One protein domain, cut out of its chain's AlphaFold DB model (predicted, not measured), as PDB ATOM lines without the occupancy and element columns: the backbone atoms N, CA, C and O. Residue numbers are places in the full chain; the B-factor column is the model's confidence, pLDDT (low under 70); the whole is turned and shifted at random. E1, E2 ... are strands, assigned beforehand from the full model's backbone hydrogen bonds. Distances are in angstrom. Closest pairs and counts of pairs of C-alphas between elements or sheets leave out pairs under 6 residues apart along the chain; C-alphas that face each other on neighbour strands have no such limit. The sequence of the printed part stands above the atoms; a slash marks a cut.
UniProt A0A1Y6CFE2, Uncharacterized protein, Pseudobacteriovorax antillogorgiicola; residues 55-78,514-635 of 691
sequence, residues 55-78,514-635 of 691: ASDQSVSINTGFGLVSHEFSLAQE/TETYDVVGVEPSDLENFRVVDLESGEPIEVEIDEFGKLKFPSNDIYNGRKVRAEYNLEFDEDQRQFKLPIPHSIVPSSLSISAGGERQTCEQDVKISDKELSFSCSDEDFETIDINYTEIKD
ATOM      1  N   ALA A  55     188.432 214.529 188.373       83.00
ATOM      2  CA  ALA A  55     188.315 214.821 186.952       83.00
ATOM      3  C   ALA A  55     189.317 213.958 186.174       83.00
ATOM      4  O   ALA A  55     190.503 213.937 186.507       83.00
ATOM      5  N   SER A  56     188.848 213.256 185.145       85.00
ATOM      6  CA  SER A  56     189.680 212.408 184.295       85.00
ATOM      7  C   SER A  56     189.389 212.713 182.832       85.00
ATOM      8  O   SER A  56     188.253 212.589 182.381       85.00
ATOM      9  N   ASP A  57     190.414 213.131 182.093       89.12
ATOM     10  CA  ASP A  57     190.297 213.346 180.653       89.12
ATOM     11  C   ASP A  57     190.211 211.997 179.935       89.12
ATOM     12  O   ASP A  57     191.039 211.108 180.142       89.12
ATOM     13  N   GLN A  58     189.198 211.866 179.091       91.00
ATOM     14  CA  GLN A  58     188.911 210.713 178.257       91.00
ATOM     15  C   GLN A  58     189.165 211.077 176.797       91.00
ATOM     16  O   GLN A  58     188.791 212.162 176.339       91.00
ATOM     17  N   SER A  59     189.781 210.149 176.068       92.75
ATOM     18  CA  SER A  59     189.978 210.242 174.624       92.75
ATOM     19  C   SER A  59     189.478 208.959 173.976       92.75
ATOM     20  O   SER A  59     190.012 207.876 174.227       92.75
ATOM     21  N   VAL A  60     188.418 209.087 173.185       94.25
ATOM     22  CA  VAL A  60     187.776 207.992 172.457       94.25
ATOM     23  C   VAL A  60     187.922 208.269 170.969       94.25
ATOM     24  O   VAL A  60     187.602 209.364 170.517       94.25
ATOM     25  N   SER A  61     188.380 207.290 170.197       93.62
ATOM     26  CA  SER A  61     188.495 207.393 168.743       93.62
ATOM     27  C   SER A  61     187.679 206.292 168.075       93.62
ATOM     28  O   SER A  61     187.860 205.112 168.376       93.62
ATOM     29  N   ILE A  62     186.769 206.676 167.183       91.12
ATOM     30  CA  ILE A  62     185.923 205.772 166.401       91.12
ATOM     31  C   ILE A  62     186.456 205.736 164.972       91.12
ATOM     32  O   ILE A  62     186.478 206.762 164.295       91.12
ATOM     33  N   ASN A  63     186.832 204.559 164.483       89.75
ATOM     34  CA  ASN A  63     187.126 204.338 163.074       89.75
ATOM     35  C   ASN A  63     185.843 203.944 162.334       89.75
ATOM     36  O   ASN A  63     185.352 202.815 162.437       89.75
ATOM     37  N   THR A  64     185.314 204.889 161.568       78.44
ATOM     38  CA  THR A  64     184.039 204.794 160.843       78.44
ATOM     39  C   THR A  64     184.039 203.756 159.721       78.44
ATOM     40  O   THR A  64     182.966 203.327 159.312       78.44
ATOM     41  N   GLY A  65     185.205 203.310 159.239       74.62
ATOM     42  CA  GLY A  65     185.305 202.305 158.174       74.62
ATOM     43  C   GLY A  65     185.278 200.848 158.649       74.62
ATOM     44  O   GLY A  65     185.102 199.953 157.825       74.62
ATOM     45  N   PHE A  66     185.484 200.595 159.947       67.06
ATOM     46  CA  PHE A  66     185.700 199.237 160.472       67.06
ATOM     47  C   PHE A  66     184.956 198.927 161.776       67.06
ATOM     48  O   PHE A  66     185.187 197.865 162.342       67.06
ATOM     49  N   GLY A  67     184.106 199.829 162.282       79.94
ATOM     50  CA  GLY A  67     183.415 199.612 163.560       79.94
ATOM     51  C   GLY A  67     184.373 199.482 164.751       79.94
ATOM     52  O   GLY A  67     184.022 198.876 165.759       79.94
ATOM     53  N   LEU A  68     185.592 200.020 164.631       90.75
ATOM     54  CA  LEU A  68     186.612 199.950 165.672       90.75
ATOM     55  C   LEU A  68     186.501 201.181 166.569       90.75
ATOM     56  O   LEU A  68     186.731 202.299 166.110       90.75
ATOM     57  N   VAL A  69     186.197 200.981 167.845       93.19
ATOM     58  CA  VAL A  69     186.265 202.033 168.868       93.19
ATOM     59  C   VAL A  69     187.529 201.819 169.684       93.19
ATOM     60  O   VAL A  69     187.847 200.696 170.052       93.19
ATOM     61  N   SER A  70     188.274 202.878 169.970       95.12
ATOM     62  CA  SER A  70     189.454 202.809 170.828       95.12
ATOM     63  C   SER A  70     189.416 203.867 171.917       95.12
ATOM     64  O   SER A  70     188.900 204.962 171.710       95.12
ATOM     65  N   HIS A  71     189.952 203.524 173.083       94.12
ATOM     66  CA  HIS A  71     189.941 204.353 174.281       94.12
ATOM     67  C   HIS A  71     191.293 204.270 174.984       94.12
ATOM     68  O   HIS A  71     191.779 203.176 175.276       94.12
ATOM     69  N   GLU A  72     191.915 205.423 175.234       94.62
ATOM     70  CA  GLU A  72     193.174 205.514 175.978       94.62
ATOM     71  C   GLU A  72     192.934 205.950 177.425       94.62
ATOM     72  O   GLU A  72     192.246 206.939 177.681       94.62
ATOM     73  N   PHE A  73     193.554 205.249 178.377       93.06
ATOM     74  CA  PHE A  73     193.509 205.600 179.796       93.06
ATOM     75  C   PHE A  73     194.791 205.184 180.525       93.06
ATOM     76  O   PHE A  73     195.637 204.466 179.994       93.06
ATOM     77  N   SER A  74     194.969 205.696 181.744       92.56
ATOM     78  CA  SER A  74     196.075 205.299 182.623       92.56
ATOM     79  C   SER A  74     195.565 204.361 183.704       92.56
ATOM     80  O   SER A  74     194.522 204.628 184.304       92.56
ATOM     81  N   LEU A  75     196.310 203.292 183.966       93.31
ATOM     82  CA  LEU A  75     196.054 202.447 185.117       93.31
ATOM     83  C   LEU A  75     196.398 203.218 186.394       93.31
ATOM     84  O   LEU A  75     197.414 203.919 186.467       93.31
ATOM     85  N   ALA A  76     195.518 203.106 187.381       88.44
ATOM     86  CA  ALA A  76     195.605 203.808 188.646       88.44
ATOM     87  C   ALA A  76     196.024 202.854 189.767       88.44
ATOM     88  O   ALA A  76     195.535 201.728 189.890       88.44
ATOM     89  N   GLN A  77     196.931 203.353 190.597       88.81
ATOM     90  CA  GLN A  77     197.309 202.755 191.862       88.81
ATOM     91  C   GLN A  77     197.392 203.885 192.886       88.81
ATOM     92  O   GLN A  77     197.997 204.925 192.599       88.81
ATOM     93  N   GLU A  78     196.790 203.686 194.053       86.06
ATOM     94  CA  GLU A  78     196.929 204.606 195.177       86.06
ATOM     95  C   GLU A  78     198.415 204.784 195.548       86.06
ATOM     96  O   GLU A  78     199.228 203.874 195.336       86.06
ATOM     97  N   THR A 514     193.515 199.767 191.205       91.00
ATOM     98  CA  THR A 514     192.233 199.735 190.492       91.00
ATOM     99  C   THR A 514     192.294 198.629 189.442       91.00
ATOM    100  O   THR A 514     192.917 198.807 188.399       91.00
ATOM    101  N   GLU A 515     191.698 197.469 189.731       94.19
ATOM    102  CA  GLU A 515     191.729 196.305 188.830       94.19
ATOM    103  C   GLU A 515     190.674 196.355 187.728       94.19
ATOM    104  O   GLU A 515     190.844 195.704 186.701       94.19
ATOM    105  N   THR A 516     189.599 197.125 187.909       94.88
ATOM    106  CA  THR A 516     188.498 197.205 186.947       94.88
ATOM    107  C   THR A 516     188.331 198.608 186.376       94.88
ATOM    108  O   THR A 516     188.351 199.601 187.102       94.88
ATOM    109  N   TYR A 517     188.139 198.688 185.062       93.75
ATOM    110  CA  TYR A 517     187.951 199.935 184.319       93.75
ATOM    111  C   TYR A 517     186.716 199.826 183.441       93.75
ATOM    112  O   TYR A 517     186.420 198.765 182.893       93.75
ATOM    113  N   ASP A 518     185.979 200.921 183.303       92.75
ATOM    114  CA  ASP A 518     184.799 200.938 182.450       92.75
ATOM    115  C   ASP A 518     185.173 200.769 180.976       92.75
ATOM    116  O   ASP A 518     186.165 201.321 180.499       92.75
ATOM    117  N   VAL A 519     184.350 200.015 180.249       92.56
ATOM    118  CA  VAL A 519     184.358 200.027 178.786       92.56
ATOM    119  C   VAL A 519     183.708 201.334 178.339       92.56
ATOM    120  O   VAL A 519     182.571 201.624 178.709       92.56
ATOM    121  N   VAL A 520     184.435 202.144 177.570       90.94
ATOM    122  CA  VAL A 520     183.976 203.474 177.149       90.94
ATOM    123  C   VAL A 520     183.596 203.472 175.673       90.94
ATOM    124  O   VAL A 520     184.341 202.987 174.824       90.94
ATOM    125  N   GLY A 521     182.440 204.064 175.361       87.69
ATOM    126  CA  GLY A 521     181.979 204.261 173.987       87.69
ATOM    127  C   GLY A 521     181.303 203.049 173.350       87.69
ATOM    128  O   GLY A 521     180.894 203.144 172.196       87.69
ATOM    129  N   VAL A 522     181.147 201.946 174.089       89.19
ATOM    130  CA  VAL A 522     180.569 200.688 173.601       89.19
ATOM    131  C   VAL A 522     179.714 200.027 174.684       89.19
ATOM    132  O   VAL A 522     180.130 199.970 175.838       89.19
ATOM    133  N   GLU A 523     178.544 199.494 174.317       89.38
ATOM    134  CA  GLU A 523     177.782 198.604 175.200       89.38
ATOM    135  C   GLU A 523     178.440 197.214 175.207       89.38
ATOM    136  O   GLU A 523     178.637 196.636 174.135       89.38
ATOM    137  N   PRO A 524     178.753 196.618 176.372       88.94
ATOM    138  CA  PRO A 524     179.416 195.315 176.436       88.94
ATOM    139  C   PRO A 524     178.700 194.186 175.675       88.94
ATOM    140  O   PRO A 524     179.344 193.221 175.270       88.94
ATOM    141  N   SER A 525     177.382 194.294 175.464       88.19
ATOM    142  CA  SER A 525     176.600 193.337 174.669       88.19
ATOM    143  C   SER A 525     176.905 193.357 173.173       88.19
ATOM    144  O   SER A 525     176.594 192.379 172.496       88.19
ATOM    145  N   ASP A 526     177.493 194.444 172.674       89.31
ATOM    146  CA  ASP A 526     177.687 194.715 171.246       89.31
ATOM    147  C   ASP A 526     179.142 194.436 170.804       89.31
ATOM    148  O   ASP A 526     179.509 194.629 169.643       89.31
ATOM    149  N   LEU A 527     179.983 193.973 171.737       90.88
ATOM    150  CA  LEU A 527     181.382 193.617 171.507       90.88
ATOM    151  C   LEU A 527     181.504 192.256 170.807       90.88
ATOM    152  O   LEU A 527     181.187 191.219 171.392       90.88
ATOM    153  N   GLU A 528     182.060 192.236 169.593       92.00
ATOM    154  CA  GLU A 528     182.445 190.986 168.920       92.00
ATOM    155  C   GLU A 528     183.788 190.475 169.461       92.00
ATOM    156  O   GLU A 528     183.958 189.295 169.777       92.00
ATOM    157  N   ASN A 529     184.764 191.379 169.559       93.56
ATOM    158  CA  ASN A 529     186.061 191.137 170.175       93.56
ATOM    159  C   ASN A 529     186.650 192.447 170.721       93.56
ATOM    160  O   ASN A 529     186.222 193.541 170.354       93.56
ATOM    161  N   PHE A 530     187.642 192.332 171.598       96.19
ATOM    162  CA  PHE A 530     188.425 193.467 172.068       96.19
ATOM    163  C   PHE A 530     189.881 193.054 172.293       96.19
ATOM    164  O   PHE A 530     190.195 191.866 172.415       96.19
ATOM    165  N   ARG A 531     190.778 194.038 172.357       97.12
ATOM    166  CA  ARG A 531     192.158 193.863 172.824       97.12
ATOM    167  C   ARG A 531     192.617 195.097 173.585       97.12
ATOM    168  O   ARG A 531     192.214 196.208 173.254       97.12
ATOM    169  N   VAL A 532     193.489 194.910 174.568       97.56
ATOM    170  CA  VAL A 532     194.147 196.012 175.275       97.56
ATOM    171  C   VAL A 532     195.634 195.961 174.961       97.56
ATOM    172  O   VAL A 532     196.234 194.891 175.013       97.56
ATOM    173  N   VAL A 533     196.222 197.098 174.604       97.44
ATOM    174  CA  VAL A 533     197.655 197.223 174.322       97.44
ATOM    175  C   VAL A 533     198.302 198.222 175.267       97.44
ATOM    176  O   VAL A 533     197.732 199.264 175.596       97.44
ATOM    177  N   ASP A 534     199.512 197.902 175.697       97.12
ATOM    178  CA  ASP A 534     200.377 198.818 176.421       97.12
ATOM    179  C   ASP A 534     200.913 199.885 175.458       97.12
ATOM    180  O   ASP A 534     201.482 199.561 174.416       97.12
ATOM    181  N   LEU A 535     200.724 201.168 175.774       95.38
ATOM    182  CA  LEU A 535     201.070 202.247 174.843       95.38
ATOM    183  C   LEU A 535     202.580 202.491 174.712       95.38
ATOM    184  O   LEU A 535     203.007 203.083 173.720       95.38
ATOM    185  N   GLU A 536     203.385 202.068 175.688       95.19
ATOM    186  CA  GLU A 536     204.837 202.263 175.663       95.19
ATOM    187  C   GLU A 536     205.539 201.148 174.881       95.19
ATOM    188  O   GLU A 536     206.378 201.414 174.020       95.19
ATOM    189  N   SER A 537     205.178 199.898 175.157       96.19
ATOM    190  CA  SER A 537     205.771 198.712 174.534       96.19
ATOM    191  C   SER A 537     205.068 198.281 173.244       96.19
ATOM    192  O   SER A 537     205.697 197.662 172.388       96.19
ATOM    193  N   GLY A 538     203.784 198.611 173.083       96.06
ATOM    194  CA  GLY A 538     202.932 198.131 171.993       96.06
ATOM    195  C   GLY A 538     202.473 196.677 172.147       96.06
ATOM    196  O   GLY A 538     201.793 196.162 171.257       96.06
ATOM    197  N   GLU A 539     202.840 196.007 173.240       97.12
ATOM    198  CA  GLU A 539     202.491 194.609 173.492       97.12
ATOM    199  C   GLU A 539     201.043 194.479 174.005       97.12
ATOM    200  O   GLU A 539     200.556 195.358 174.729       97.12
ATOM    201  N   PRO A 540     200.327 193.397 173.646       96.88
ATOM    202  CA  PRO A 540     198.995 193.137 174.173       96.88
ATOM    203  C   PRO A 540     199.047 192.770 175.663       96.88
ATOM    204  O   PRO A 540     199.929 192.032 176.101       96.88
ATOM    205  N   ILE A 541     198.060 193.245 176.422       97.44
ATOM    206  CA  ILE A 541     197.830 192.898 177.829       97.44
ATOM    207  C   ILE A 541     196.643 191.931 177.887       97.44
ATOM    208  O   ILE A 541     195.608 192.173 177.261       97.44
ATOM    209  N   GLU A 542     196.787 190.833 178.628       97.06
ATOM    210  CA  GLU A 542     195.693 189.888 178.859       97.06
ATOM    211  C   GLU A 542     194.691 190.511 179.839       97.06
ATOM    212  O   GLU A 542     194.986 190.691 181.016       97.06
ATOM    213  N   VAL A 543     193.522 190.896 179.330       97.06
ATOM    214  CA  VAL A 543     192.455 191.571 180.080       97.06
ATOM    215  C   VAL A 543     191.163 190.794 179.875       97.06
ATOM    216  O   VAL A 543     190.861 190.370 178.759       97.06
ATOM    217  N   GLU A 544     190.392 190.614 180.943       96.81
ATOM    218  CA  GLU A 544     189.073 189.977 180.893       96.81
ATOM    219  C   GLU A 544     187.968 191.041 180.932       96.81
ATOM    220  O   GLU A 544     188.174 192.130 181.459       96.81
ATOM    221  N   ILE A 545     186.782 190.735 180.401       95.31
ATOM    222  CA  ILE A 545     185.574 191.512 180.709       95.31
ATOM    223  C   ILE A 545     184.855 190.795 181.850       95.31
ATOM    224  O   ILE A 545     184.528 189.613 181.725       95.31
ATOM    225  N   ASP A 546     184.644 191.488 182.966       95.06
ATOM    226  CA  ASP A 546     183.965 190.924 184.129       95.06
ATOM    227  C   ASP A 546     182.442 190.794 183.922       95.06
ATOM    228  O   ASP A 546     181.878 191.176 182.895       95.06
ATOM    229  N   GLU A 547     181.741 190.244 184.916       91.94
ATOM    230  CA  GLU A 547     180.285 190.049 184.853       91.94
ATOM    231  C   GLU A 547     179.471 191.357 184.783       91.94
ATOM    232  O   GLU A 547     178.276 191.319 184.483       91.94
ATOM    233  N   PHE A 548     180.107 192.506 185.034       90.88
ATOM    234  CA  PHE A 548     179.513 193.839 184.961       90.88
ATOM    235  C   PHE A 548     179.881 194.582 183.672       90.88
ATOM    236  O   PHE A 548     179.472 195.731 183.504       90.88
ATOM    237  N   GLY A 549     180.623 193.944 182.762       91.81
ATOM    238  CA  GLY A 549     181.041 194.558 181.508       91.81
ATOM    239  C   GLY A 549     182.240 195.499 181.644       91.81
ATOM    240  O   GLY A 549     182.423 196.356 180.782       91.81
ATOM    241  N   LYS A 550     183.044 195.377 182.708       95.12
ATOM    242  CA  LYS A 550     184.259 196.179 182.926       95.12
ATOM    243  C   LYS A 550     185.512 195.412 182.509       95.12
ATOM    244  O   LYS A 550     185.580 194.195 182.652       95.12
ATOM    245  N   LEU A 551     186.528 196.136 182.045       96.19
ATOM    246  CA  LEU A 551     187.866 195.609 181.787       96.19
ATOM    247  C   LEU A 551     188.556 195.279 183.112       96.19
ATOM    248  O   LEU A 551     188.841 196.188 183.888       96.19
ATOM    249  N   LYS A 552     188.852 194.005 183.356       96.94
ATOM    250  CA  LYS A 552     189.560 193.509 184.534       96.94
ATOM    251  C   LYS A 552     191.013 193.186 184.197       96.94
ATOM    252  O   LYS A 552     191.296 192.257 183.440       96.94
ATOM    253  N   PHE A 553     191.925 193.948 184.787       96.50
ATOM    254  CA  PHE A 553     193.366 193.807 184.618       96.50
ATOM    255  C   PHE A 553     193.960 192.855 185.666       96.50
ATOM    256  O   PHE A 553     193.540 192.882 186.827       96.50
ATOM    257  N   PRO A 554     194.976 192.053 185.302       93.56
ATOM    258  CA  PRO A 554     195.799 191.337 186.266       93.56
ATOM    259  C   PRO A 554     196.510 192.308 187.216       93.56
ATOM    260  O   PRO A 554     197.075 193.318 186.794       93.56
ATOM    261  N   SER A 555     196.532 191.993 188.512       89.75
ATOM    262  CA  SER A 555     197.097 192.887 189.535       89.75
ATOM    263  C   SER A 555     198.579 193.231 189.299       89.75
ATOM    264  O   SER A 555     199.035 194.334 189.597       89.75
ATOM    265  N   ASN A 556     199.358 192.312 188.726       89.06
ATOM    266  CA  ASN A 556     200.772 192.504 188.381       89.06
ATOM    267  C   ASN A 556     200.999 193.468 187.202       89.06
ATOM    268  O   ASN A 556     202.110 193.967 187.040       89.06
ATOM    269  N   ASP A 557     199.970 193.750 186.401       92.88
ATOM    270  CA  ASP A 557     200.041 194.685 185.277       92.88
ATOM    271  C   ASP A 557     199.699 196.133 185.664       92.88
ATOM    272  O   ASP A 557     199.883 197.046 184.854       92.88
ATOM    273  N   ILE A 558     199.241 196.365 186.896       91.88
ATOM    274  CA  ILE A 558     198.796 197.674 187.376       91.88
ATOM    275  C   ILE A 558     199.915 198.333 188.179       91.88
ATOM    276  O   ILE A 558     200.243 197.909 189.289       91.88
ATOM    277  N   TYR A 559     200.460 199.412 187.627       88.75
ATOM    278  CA  TYR A 559     201.339 200.342 188.326       88.75
ATOM    279  C   TYR A 559     201.006 201.773 187.910       88.75
ATOM    280  O   TYR A 559     200.546 202.025 186.790       88.75
ATOM    281  N   ASN A 560     201.213 202.714 188.832       86.31
ATOM    282  CA  ASN A 560     200.777 204.093 188.653       86.31
ATOM    283  C   ASN A 560     201.371 204.729 187.380       86.31
ATOM    284  O   ASN A 560     202.590 204.773 187.203       86.31
ATOM    285  N   GLY A 561     200.502 205.244 186.507       85.56
ATOM    286  CA  GLY A 561     200.890 205.963 185.292       85.56
ATOM    287  C   GLY A 561     201.103 205.097 184.046       85.56
ATOM    288  O   GLY A 561     201.407 205.657 182.989       85.56
ATOM    289  N   ARG A 562     200.911 203.770 184.121       94.19
ATOM    290  CA  ARG A 562     200.921 202.897 182.936       94.19
ATOM    291  C   ARG A 562     199.796 203.300 181.987       94.19
ATOM    292  O   ARG A 562     198.630 203.252 182.368       94.19
ATOM    293  N   LYS A 563     200.125 203.683 180.753       95.12
ATOM    294  CA  LYS A 563     199.131 204.067 179.743       95.12
ATOM    295  C   LYS A 563     198.769 202.878 178.867       95.12
ATOM    296  O   LYS A 563     199.652 202.203 178.342       95.12
ATOM    297  N   VAL A 564     197.477 202.661 178.671       96.56
ATOM    298  CA  VAL A 564     196.947 201.560 177.865       96.56
ATOM    299  C   VAL A 564     195.925 202.079 176.860       96.56
ATOM    300  O   VAL A 564     195.318 203.132 177.067       96.56
ATOM    301  N   ARG A 565     195.739 201.335 175.768       96.81
ATOM    302  CA  ARG A 565     194.672 201.560 174.791       96.81
ATOM    303  C   ARG A 565     193.821 200.308 174.679       96.81
ATOM    304  O   ARG A 565     194.331 199.252 174.307       96.81
ATOM    305  N   ALA A 566     192.538 200.430 174.987       96.94
ATOM    306  CA  ALA A 566     191.551 199.408 174.682       96.94
ATOM    307  C   ALA A 566     191.009 199.636 173.270       96.94
ATOM    308  O   ALA A 566     190.715 200.766 172.890       96.94
ATOM    309  N   GLU A 567     190.909 198.572 172.485       96.25
ATOM    310  CA  GLU A 567     190.383 198.570 171.124       96.25
ATOM    311  C   GLU A 567     189.236 197.557 171.044       96.25
ATOM    312  O   GLU A 567     189.407 196.390 171.398       96.25
ATOM    313  N   TYR A 568     188.075 198.010 170.587       95.00
ATOM    314  CA  TYR A 568     186.800 197.304 170.591       95.00
ATOM    315  C   TYR A 568     186.292 197.146 169.159       95.00
ATOM    316  O   TYR A 568     186.096 198.145 168.466       95.00
ATOM    317  N   ASN A 569     186.066 195.912 168.714       92.38
ATOM    318  CA  ASN A 569     185.464 195.629 167.415       92.38
ATOM    319  C   ASN A 569     183.956 195.416 167.577       92.38
ATOM    320  O   ASN A 569     183.536 194.511 168.306       92.38
ATOM    321  N   LEU A 570     183.160 196.248 166.907       87.00
ATOM    322  CA  LEU A 570     181.702 196.243 167.006       87.00
ATOM    323  C   LEU A 570     181.048 195.540 165.823       87.00
ATOM    324  O   LEU A 570     181.481 195.685 164.680       87.00
ATOM    325  N   GLU A 571     179.917 194.887 166.086       80.50
ATOM    326  CA  GLU A 571     178.968 194.515 165.036       80.50
ATOM    327  C   GLU A 571     178.232 195.788 164.568       80.50
ATOM    328  O   GLU A 571     177.157 196.133 165.053       80.50
ATOM    329  N   PHE A 572     178.869 196.570 163.688       67.94
ATOM    330  CA  PHE A 572     178.335 197.857 163.237       67.94
ATOM    331  C   PHE A 572     177.204 197.680 162.210       67.94
ATOM    332  O   PHE A 572     177.375 197.025 161.181       67.94
ATOM    333  N   ASP A 573     176.060 198.315 162.472       69.31
ATOM    334  CA  ASP A 573     174.953 198.456 161.523       69.31
ATOM    335  C   ASP A 573     175.161 199.737 160.694       69.31
ATOM    336  O   ASP A 573     174.935 200.847 161.186       69.31
ATOM    337  N   GLU A 574     175.613 199.579 159.441       64.25
ATOM    338  CA  GLU A 574     175.954 200.674 158.511       64.25
ATOM    339  C   GLU A 574     174.820 201.701 158.308       64.25
ATOM    340  O   GLU A 574     175.074 202.833 157.890       64.25
ATOM    341  N   ASP A 575     173.572 201.356 158.641       67.06
ATOM    342  CA  ASP A 575     172.407 202.223 158.453       67.06
ATOM    343  C   ASP A 575     172.202 203.264 159.586       67.06
ATOM    344  O   ASP A 575     171.346 204.155 159.468       67.06
ATOM    345  N   GLN A 576     172.970 203.217 160.686       66.62
ATOM    346  CA  GLN A 576     172.798 204.135 161.822       66.62
ATOM    347  C   GLN A 576     173.632 205.423 161.692       66.62
ATOM    348  O   GLN A 576     174.771 205.518 162.128       66.62
ATOM    349  N   ARG A 577     173.005 206.492 161.177       71.19
ATOM    350  CA  ARG A 577     173.589 207.856 161.091       71.19
ATOM    351  C   ARG A 577     173.696 208.614 162.426       71.19
ATOM    352  O   ARG A 577     173.985 209.811 162.435       71.19
ATOM    353  N   GLN A 578     173.390 207.964 163.543       82.69
ATOM    354  CA  GLN A 578     173.424 208.564 164.872       82.69
ATOM    355  C   GLN A 578     174.371 207.750 165.748       82.69
ATOM    356  O   GLN A 578     174.078 206.599 166.059       82.69
ATOM    357  N   PHE A 579     175.469 208.369 166.180       87.25
ATOM    358  CA  PHE A 579     176.387 207.755 167.128       87.25
ATOM    359  C   PHE A 579     175.783 207.842 168.525       87.25
ATOM    360  O   PHE A 579     175.279 208.895 168.926       87.25
ATOM    361  N   LYS A 580     175.820 206.726 169.251       89.88
ATOM    362  CA  LYS A 580     175.427 206.633 170.656       89.88
ATOM    363  C   LYS A 580     176.560 205.969 171.410       89.88
ATOM    364  O   LYS A 580     176.868 204.812 171.158       89.88
ATOM    365  N   LEU A 581     177.188 206.728 172.292       90.81
ATOM    366  CA  LEU A 581     178.299 206.273 173.103       90.81
ATOM    367  C   LEU A 581     177.835 206.170 174.549       90.81
ATOM    368  O   LEU A 581     177.527 207.204 175.155       90.81
ATOM    369  N   PRO A 582     177.817 204.961 175.121       91.12
ATOM    370  CA  PRO A 582     177.734 204.793 176.558       91.12
ATOM    371  C   PRO A 582     178.887 205.538 177.232       91.12
ATOM    372  O   PRO A 582     180.055 205.371 176.868       91.12
ATOM    373  N   ILE A 583     178.540 206.378 178.203       91.69
ATOM    374  CA  ILE A 583     179.493 207.082 179.063       91.69
ATOM    375  C   ILE A 583     179.271 206.605 180.506       91.69
ATOM    376  O   ILE A 583     178.153 206.716 181.014       91.69
ATOM    377  N   PRO A 584     180.293 206.039 181.174       86.75
ATOM    378  CA  PRO A 584     180.130 205.457 182.510       86.75
ATOM    379  C   PRO A 584     179.893 206.518 183.592       86.75
ATOM    380  O   PRO A 584     179.265 206.234 184.614       86.75
ATOM    381  N   HIS A 585     180.350 207.748 183.346       89.56
ATOM    382  CA  HIS A 585     180.271 208.869 184.271       89.56
ATOM    383  C   HIS A 585     179.744 210.134 183.590       89.56
ATOM    384  O   HIS A 585     179.759 210.277 182.365       89.56
ATOM    385  N   SER A 586     179.309 211.096 184.405       87.31
ATOM    386  CA  SER A 586     178.906 212.411 183.916       87.31
ATOM    387  C   SER A 586     180.096 213.155 183.309       87.31
ATOM    388  O   SER A 586     181.162 213.261 183.921       87.31
ATOM    389  N   ILE A 587     179.889 213.722 182.122       89.00
ATOM    390  CA  ILE A 587     180.893 214.536 181.433       89.00
ATOM    391  C   ILE A 587     180.711 216.014 181.769       89.00
ATOM    392  O   ILE A 587     179.586 216.492 181.914       89.00
ATOM    393  N   VAL A 588     181.810 216.764 181.845       86.81
ATOM    394  CA  VAL A 588     181.775 218.227 181.940       86.81
ATOM    395  C   VAL A 588     181.407 218.770 180.554       86.81
ATOM    396  O   VAL A 588     182.251 218.715 179.659       86.81
ATOM    397  N   PRO A 589     180.207 219.340 180.319       88.00
ATOM    398  CA  PRO A 589     179.771 219.668 178.958       88.00
ATOM    399  C   PRO A 589     180.698 220.647 178.228       88.00
ATOM    400  O   PRO A 589     180.841 220.572 177.014       88.00
ATOM    401  N   SER A 590     181.370 221.544 178.959       86.31
ATOM    402  CA  SER A 590     182.328 222.500 178.386       86.31
ATOM    403  C   SER A 590     183.671 221.889 177.974       86.31
ATOM    404  O   SER A 590     184.465 222.576 177.341       86.31
ATOM    405  N   SER A 591     183.952 220.647 178.374       90.69
ATOM    406  CA  SER A 591     185.171 219.915 178.004       90.69
ATOM    407  C   SER A 591     185.000 219.063 176.743       90.69
ATOM    408  O   SER A 591     185.997 218.652 176.157       90.69
ATOM    409  N   LEU A 592     183.752 218.802 176.330       93.56
ATOM    410  CA  LEU A 592     183.455 217.943 175.193       93.56
ATOM    411  C   LEU A 592     183.931 218.598 173.890       93.56
ATOM    412  O   LEU A 592     183.533 219.712 173.553       93.56
ATOM    413  N   SER A 593     184.757 217.869 173.149       93.44
ATOM    414  CA  SER A 593     185.248 218.220 171.822       93.44
ATOM    415  C   SER A 593     185.108 217.004 170.917       93.44
ATOM    416  O   SER A 593     185.730 215.976 171.179       93.44
ATOM    417  N   ILE A 594     184.344 217.141 169.833       93.31
ATOM    418  CA  ILE A 594     184.162 216.101 168.815       93.31
ATOM    419  C   ILE A 594     184.816 216.597 167.524       93.31
ATOM    420  O   ILE A 594     184.530 217.700 167.067       93.31
ATOM    421  N   SER A 595     185.712 215.815 166.929       91.62
ATOM    422  CA  SER A 595     186.340 216.156 165.647       91.62
ATOM    423  C   SER A 595     186.383 214.959 164.713       91.62
ATOM    424  O   SER A 595     186.712 213.866 165.149       91.62
ATOM    425  N   ALA A 596     186.110 215.173 163.428       90.06
ATOM    426  CA  ALA A 596     186.188 214.135 162.404       90.06
ATOM    427  C   ALA A 596     187.229 214.513 161.353       90.06
ATOM    428  O   ALA A 596     187.223 215.638 160.852       90.06
ATOM    429  N   GLY A 597     188.178 213.614 161.072       83.81
ATOM    430  CA  GLY A 597     189.300 213.908 160.167       83.81
ATOM    431  C   GLY A 597     190.136 215.136 160.573       83.81
ATOM    432  O   GLY A 597     190.752 215.776 159.724       83.81
ATOM    433  N   GLY A 598     190.126 215.506 161.861       80.94
ATOM    434  CA  GLY A 598     190.776 216.709 162.394       80.94
ATOM    435  C   GLY A 598     189.954 218.007 162.306       80.94
ATOM    436  O   GLY A 598     190.410 219.044 162.794       80.94
ATOM    437  N   GLU A 599     188.741 217.983 161.744       83.44
ATOM    438  CA  GLU A 599     187.840 219.139 161.674       83.44
ATOM    439  C   GLU A 599     186.813 219.121 162.821       83.44
ATOM    440  O   GLU A 599     186.089 218.148 163.018       83.44
ATOM    441  N   ARG A 600     186.735 220.212 163.603       74.31
ATOM    442  CA  ARG A 600     185.899 220.293 164.824       74.31
ATOM    443  C   ARG A 600     184.391 220.444 164.585       74.31
ATOM    444  O   ARG A 600     183.620 220.163 165.480       74.31
ATOM    445  N   GLN A 601     183.942 220.926 163.425       76.81
ATOM    446  CA  GLN A 601     182.528 221.322 163.249       76.81
ATOM    447  C   GLN A 601     181.657 220.275 162.549       76.81
ATOM    448  O   GLN A 601     180.446 220.457 162.434       76.81
ATOM    449  N   THR A 602     182.252 219.179 162.086       78.94
ATOM    450  CA  THR A 602     181.581 218.242 161.175       78.94
ATOM    451  C   THR A 602     180.665 217.247 161.899       78.94
ATOM    452  O   THR A 602     179.713 216.747 161.301       78.94
ATOM    453  N   CYS A 603     180.895 217.017 163.199       82.69
ATOM    454  CA  CYS A 603     180.176 216.040 164.033       82.69
ATOM    455  C   CYS A 603     179.560 216.633 165.317       82.69
ATOM    456  O   CYS A 603     179.248 215.906 166.255       82.69
ATOM    457  N   GLU A 604     179.369 217.954 165.379       83.56
ATOM    458  CA  GLU A 604     178.717 218.631 166.517       83.56
ATOM    459  C   GLU A 604     177.204 218.845 166.288       83.56
ATOM    460  O   GLU A 604     176.576 219.701 166.919       83.56
ATOM    461  N   GLN A 605     176.589 218.085 165.374       81.75
ATOM    462  CA  GLN A 605     175.150 218.162 165.125       81.75
ATOM    463  C   GLN A 605     174.386 217.292 166.126       81.75
ATOM    464  O   GLN A 605     174.818 216.201 166.493       81.75
ATOM    465  N   ASP A 606     173.248 217.807 166.598       88.44
ATOM    466  CA  ASP A 606     172.331 217.107 167.504       88.44
ATOM    467  C   ASP A 606     172.972 216.529 168.782       88.44
ATOM    468  O   ASP A 606     172.453 215.556 169.333       88.44
ATOM    469  N   VAL A 607     174.060 217.137 169.280       92.56
ATOM    470  CA  VAL A 607     174.754 216.678 170.493       92.56
ATOM    471  C   VAL A 607     173.790 216.670 171.677       92.56
ATOM    472  O   VAL A 607     173.278 217.710 172.105       92.56
ATOM    473  N   LYS A 608     173.556 215.483 172.232       93.56
ATOM    474  CA  LYS A 608     172.790 215.273 173.460       93.56
ATOM    475  C   LYS A 608     173.662 214.541 174.458       93.56
ATOM    476  O   LYS A 608     174.135 213.440 174.195       93.56
ATOM    477  N   ILE A 609     173.815 215.166 175.615       91.62
ATOM    478  CA  ILE A 609     174.503 214.601 176.766       91.62
ATOM    479  C   ILE A 609     173.422 214.194 177.760       91.62
ATOM    480  O   ILE A 609     172.616 215.028 178.177       91.62
ATOM    481  N   SER A 610     173.385 212.914 178.106       90.06
ATOM    482  CA  SER A 610     172.597 212.387 179.220       90.06
ATOM    483  C   SER A 610     173.528 211.804 180.281       90.06
ATOM    484  O   SER A 610     174.733 211.732 180.067       90.06
ATOM    485  N   ASP A 611     172.984 211.356 181.411       81.25
ATOM    486  CA  ASP A 611     173.791 210.810 182.510       81.25
ATOM    487  C   ASP A 611     174.576 209.537 182.135       81.25
ATOM    488  O   ASP A 611     175.482 209.161 182.871       81.25
ATOM    489  N   LYS A 612     174.216 208.857 181.034       88.38
ATOM    490  CA  LYS A 612     174.812 207.571 180.616       88.38
ATOM    491  C   LYS A 612     175.089 207.430 179.120       88.38
ATOM    492  O   LYS A 612     175.623 206.416 178.692       88.38
ATOM    493  N   GLU A 613     174.699 208.406 178.312       93.38
ATOM    494  CA  GLU A 613     174.816 208.330 176.855       93.38
ATOM    495  C   GLU A 613     175.183 209.706 176.297       93.38
ATOM    496  O   GLU A 613     174.512 210.704 176.595       93.38
ATOM    497  N   LEU A 614     176.222 209.738 175.463       93.81
ATOM    498  CA  LEU A 614     176.532 210.826 174.546       93.81
ATOM    499  C   LEU A 614     176.019 210.428 173.161       93.81
ATOM    500  O   LEU A 614     176.440 209.411 172.616       93.81
ATOM    501  N   SER A 615     175.141 211.233 172.567       92.62
ATOM    502  CA  SER A 615     174.720 211.020 171.179       92.62
ATOM    503  C   SER A 615     174.946 212.247 170.312       92.62
ATOM    504  O   SER A 615     174.786 213.373 170.779       92.62
ATOM    505  N   PHE A 616     175.337 212.023 169.058       92.44
ATOM    506  CA  PHE A 616     175.595 213.069 168.066       92.44
ATOM    507  C   PHE A 616     175.449 212.520 166.638       92.44
ATOM    508  O   PHE A 616     175.359 211.307 166.422       92.44
ATOM    509  N   SER A 617     175.401 213.418 165.658       88.75
ATOM    510  CA  SER A 617     175.358 213.097 164.231       88.75
ATOM    511  C   SER A 617     176.447 213.859 163.468       88.75
ATOM    512  O   SER A 617     176.904 214.926 163.888       88.75
ATOM    513  N   CYS A 618     176.871 213.301 162.334       87.94
ATOM    514  CA  CYS A 618     177.836 213.920 161.428       87.94
ATOM    515  C   CYS A 618     177.182 214.200 160.071       87.94
ATOM    516  O   CYS A 618     176.349 213.418 159.611       87.94
ATOM    517  N   SER A 619     177.536 215.318 159.429       81.38
ATOM    518  CA  SER A 619     176.917 215.728 158.155       81.38
ATOM    519  C   SER A 619     177.553 215.151 156.894       81.38
ATOM    520  O   SER A 619     176.900 215.147 155.853       81.38
ATOM    521  N   ASP A 620     178.801 214.700 156.984       74.88
ATOM    522  CA  ASP A 620     179.555 214.079 155.891       74.88
ATOM    523  C   ASP A 620     179.767 212.582 156.188       74.88
ATOM    524  O   ASP A 620     179.715 212.163 157.343       74.88
ATOM    525  N   GLU A 621     179.946 211.765 155.146       66.88
ATOM    526  CA  GLU A 621     179.992 210.290 155.255       66.88
ATOM    527  C   GLU A 621     181.421 209.708 155.110       66.88
ATOM    528  O   GLU A 621     181.613 208.519 155.341       66.88
ATOM    529  N   ASP A 622     182.437 210.530 154.800       78.50
ATOM    530  CA  ASP A 622     183.774 210.072 154.365       78.50
ATOM    531  C   ASP A 622     184.921 210.458 155.330       78.50
ATOM    532  O   ASP A 622     185.943 211.012 154.915       78.50
ATOM    533  N   PHE A 623     184.788 210.188 156.632       82.38
ATOM    534  CA  PHE A 623     185.917 210.323 157.573       82.38
ATOM    535  C   PHE A 623     186.585 208.971 157.817       82.38
ATOM    536  O   PHE A 623     185.925 207.937 157.762       82.38
ATOM    537  N   GLU A 624     187.886 208.975 158.126       86.31
ATOM    538  CA  GLU A 624     188.592 207.777 158.607       86.31
ATOM    539  C   GLU A 624     188.424 207.591 160.123       86.31
ATOM    540  O   GLU A 624     188.291 206.461 160.595       86.31
ATOM    541  N   THR A 625     188.423 208.690 160.887       90.75
ATOM    542  CA  THR A 625     188.313 208.678 162.352       90.75
ATOM    543  C   THR A 625     187.459 209.829 162.884       90.75
ATOM    544  O   THR A 625     187.462 210.939 162.337       90.75
ATOM    545  N   ILE A 626     186.755 209.559 163.983       91.56
ATOM    546  CA  ILE A 626     186.075 210.541 164.829       91.56
ATOM    547  C   ILE A 626     186.727 210.492 166.210       91.56
ATOM    548  O   ILE A 626     186.626 209.483 166.900       91.56
ATOM    549  N   ASP A 627     187.357 211.587 166.620       93.25
ATOM    550  CA  ASP A 627     187.991 211.733 167.926       93.25
ATOM    551  C   ASP A 627     187.087 212.534 168.863       93.25
ATOM    552  O   ASP A 627     186.646 213.645 168.550       93.25
ATOM    553  N   ILE A 628     186.830 211.971 170.034       94.00
ATOM    554  CA  ILE A 628     185.941 212.496 171.058       94.00
ATOM    555  C   ILE A 628     186.774 212.653 172.321       94.00
ATOM    556  O   ILE A 628     187.241 211.678 172.905       94.00
ATOM    557  N   ASN A 629     186.967 213.897 172.742       93.38
ATOM    558  CA  ASN A 629     187.699 214.222 173.956       93.38
ATOM    559  C   ASN A 629     186.746 214.891 174.938       93.38
ATOM    560  O   ASN A 629     186.005 215.795 174.554       93.38
ATOM    561  N   TYR A 630     186.747 214.452 176.188       93.31
ATOM    562  CA  TYR A 630     185.941 215.049 177.247       93.31
ATOM    563  C   TYR A 630     186.572 214.776 178.606       93.31
ATOM    564  O   TYR A 630     187.295 213.808 178.782       93.31
ATOM    565  N   THR A 631     186.265 215.607 179.585       88.94
ATOM    566  CA  THR A 631     186.592 215.371 180.987       88.94
ATOM    567  C   THR A 631     185.380 214.731 181.652       88.94
ATOM    568  O   THR A 631     184.290 215.315 181.662       88.94
ATOM    569  N   GLU A 632     185.555 213.536 182.205       89.88
ATOM    570  CA  GLU A 632     184.565 212.891 183.066       89.88
ATOM    571  C   GLU A 632     184.870 213.129 184.542       89.88
ATOM    572  O   GLU A 632     185.981 213.513 184.914       89.88
ATOM    573  N   ILE A 633     183.869 212.900 185.387       83.44
ATOM    574  CA  ILE A 633     183.983 213.086 186.831       83.44
ATOM    575  C   ILE A 633     183.683 211.761 187.511       83.44
ATOM    576  O   ILE A 633     182.529 211.327 187.557       83.44
ATOM    577  N   LYS A 634     184.718 211.146 188.075       84.62
ATOM    578  CA  LYS A 634     184.579 209.934 188.881       84.62
ATOM    579  C   LYS A 634     184.263 210.297 190.325       84.62
ATOM    580  O   LYS A 634     184.718 211.332 190.821       84.62
ATOM    581  N   ASP A 635     183.466 209.457 190.981       83.19
ATOM    582  CA  ASP A 635     183.171 209.533 192.419       83.19
ATOM    583  C   ASP A 635     182.717 210.920 192.892       83.19
ATOM    584  O   ASP A 635     183.118 211.418 193.947       83.19
TER     585      ASP A 635
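This is residues 55 to 78 and 514 to 635 of the 691 residues of an uncharacterized protein of Pseudobacteriovorax antillogorgiicola (UniProt A0A1Y6CFE2). A large, twisted sheet of six strands has two smaller sheets over the same one of its faces, one towards each edge, and its other face is left bare. The three-stranded sheet E7, E10, E9 is over the side of E1, E11 and E8, only partly face to face with the large sheet; the pair E3 and E5 is over the side of E6 and E4, reached by a long loop round the edge strand E4. The printed part has 146 residues with no named helix and eleven named strands, E1 to E11 along the chain; the large sheet's order is E4, E6, E2, E1, E11, E8, and all three sheets are antiparallel. The class is all strand, though under half of the residues, 66 of 146, are in named elements. The whole is compact, with a radius of gyration of the C-alphas of 15.1 A, and only just elongated, spanning 45 by 30 by 29 A.

E1, residues 55 to 63, begins with C-alpha 55 at (188.315, 214.821, 186.952) and is 26.1 A long. E2 is residues 68 to 74, 20.1 A. After the cut come E3, residues 516 to 518, E4, residues 527 to 534 and 20.3 A, and E5, residues 550 to 552. E6, residues 563 to 570, is 23.0 A long. E7 is residues 578 to 582, E8 593 to 596, E9 605 to 609 and E10 613 to 617. E11, residues 626 to 634, is 24.1 A long and ends with C-alpha 634 at (184.579, 209.934, 188.881).

In the large sheet E1 and E2 form a hairpin, with N 61 and O 70 at 2.8 A, within hydrogen-bond range. On the other side of E1 is E11, antiparallel at 155 degrees, with N 58 and O 630 at 2.7 A. E8, an edge strand, is the neighbour of E11, with N 593 and O 629 at 2.8 A. E6 is the neighbour of E2, with N 568 and O 69 at 2.7 A, and of the edge strand E4, with N 567 and O 531 at 2.8 A. Residues 532 to 533 of E4 also pair with residues 540 to 541, and residues 544 to 545 with residues 551 to 552 of E5. E3 and E5 have N 517 and O 551 at 2.8 A. E10 forms a hairpin with E9, with N 608 and O 615 at 2.8 A, and has E7 as its other neighbour, with N 581 and O 614 at 2.8 A. E1 and E10 are apart, as are E3 and E6.

The C-alphas of Asn 556 and Ser 619 are the two farthest apart, at 45.0 A. Residues 79 to 513 are cut out, and C-alphas 78 and 514 are 8.2 A apart across the cut. Of the links that are printed whole, E4 to E5 is long. The mean pLDDT of the printed part is 89.0; residue 66, residues 572 to 576 and residue 621 are under 70.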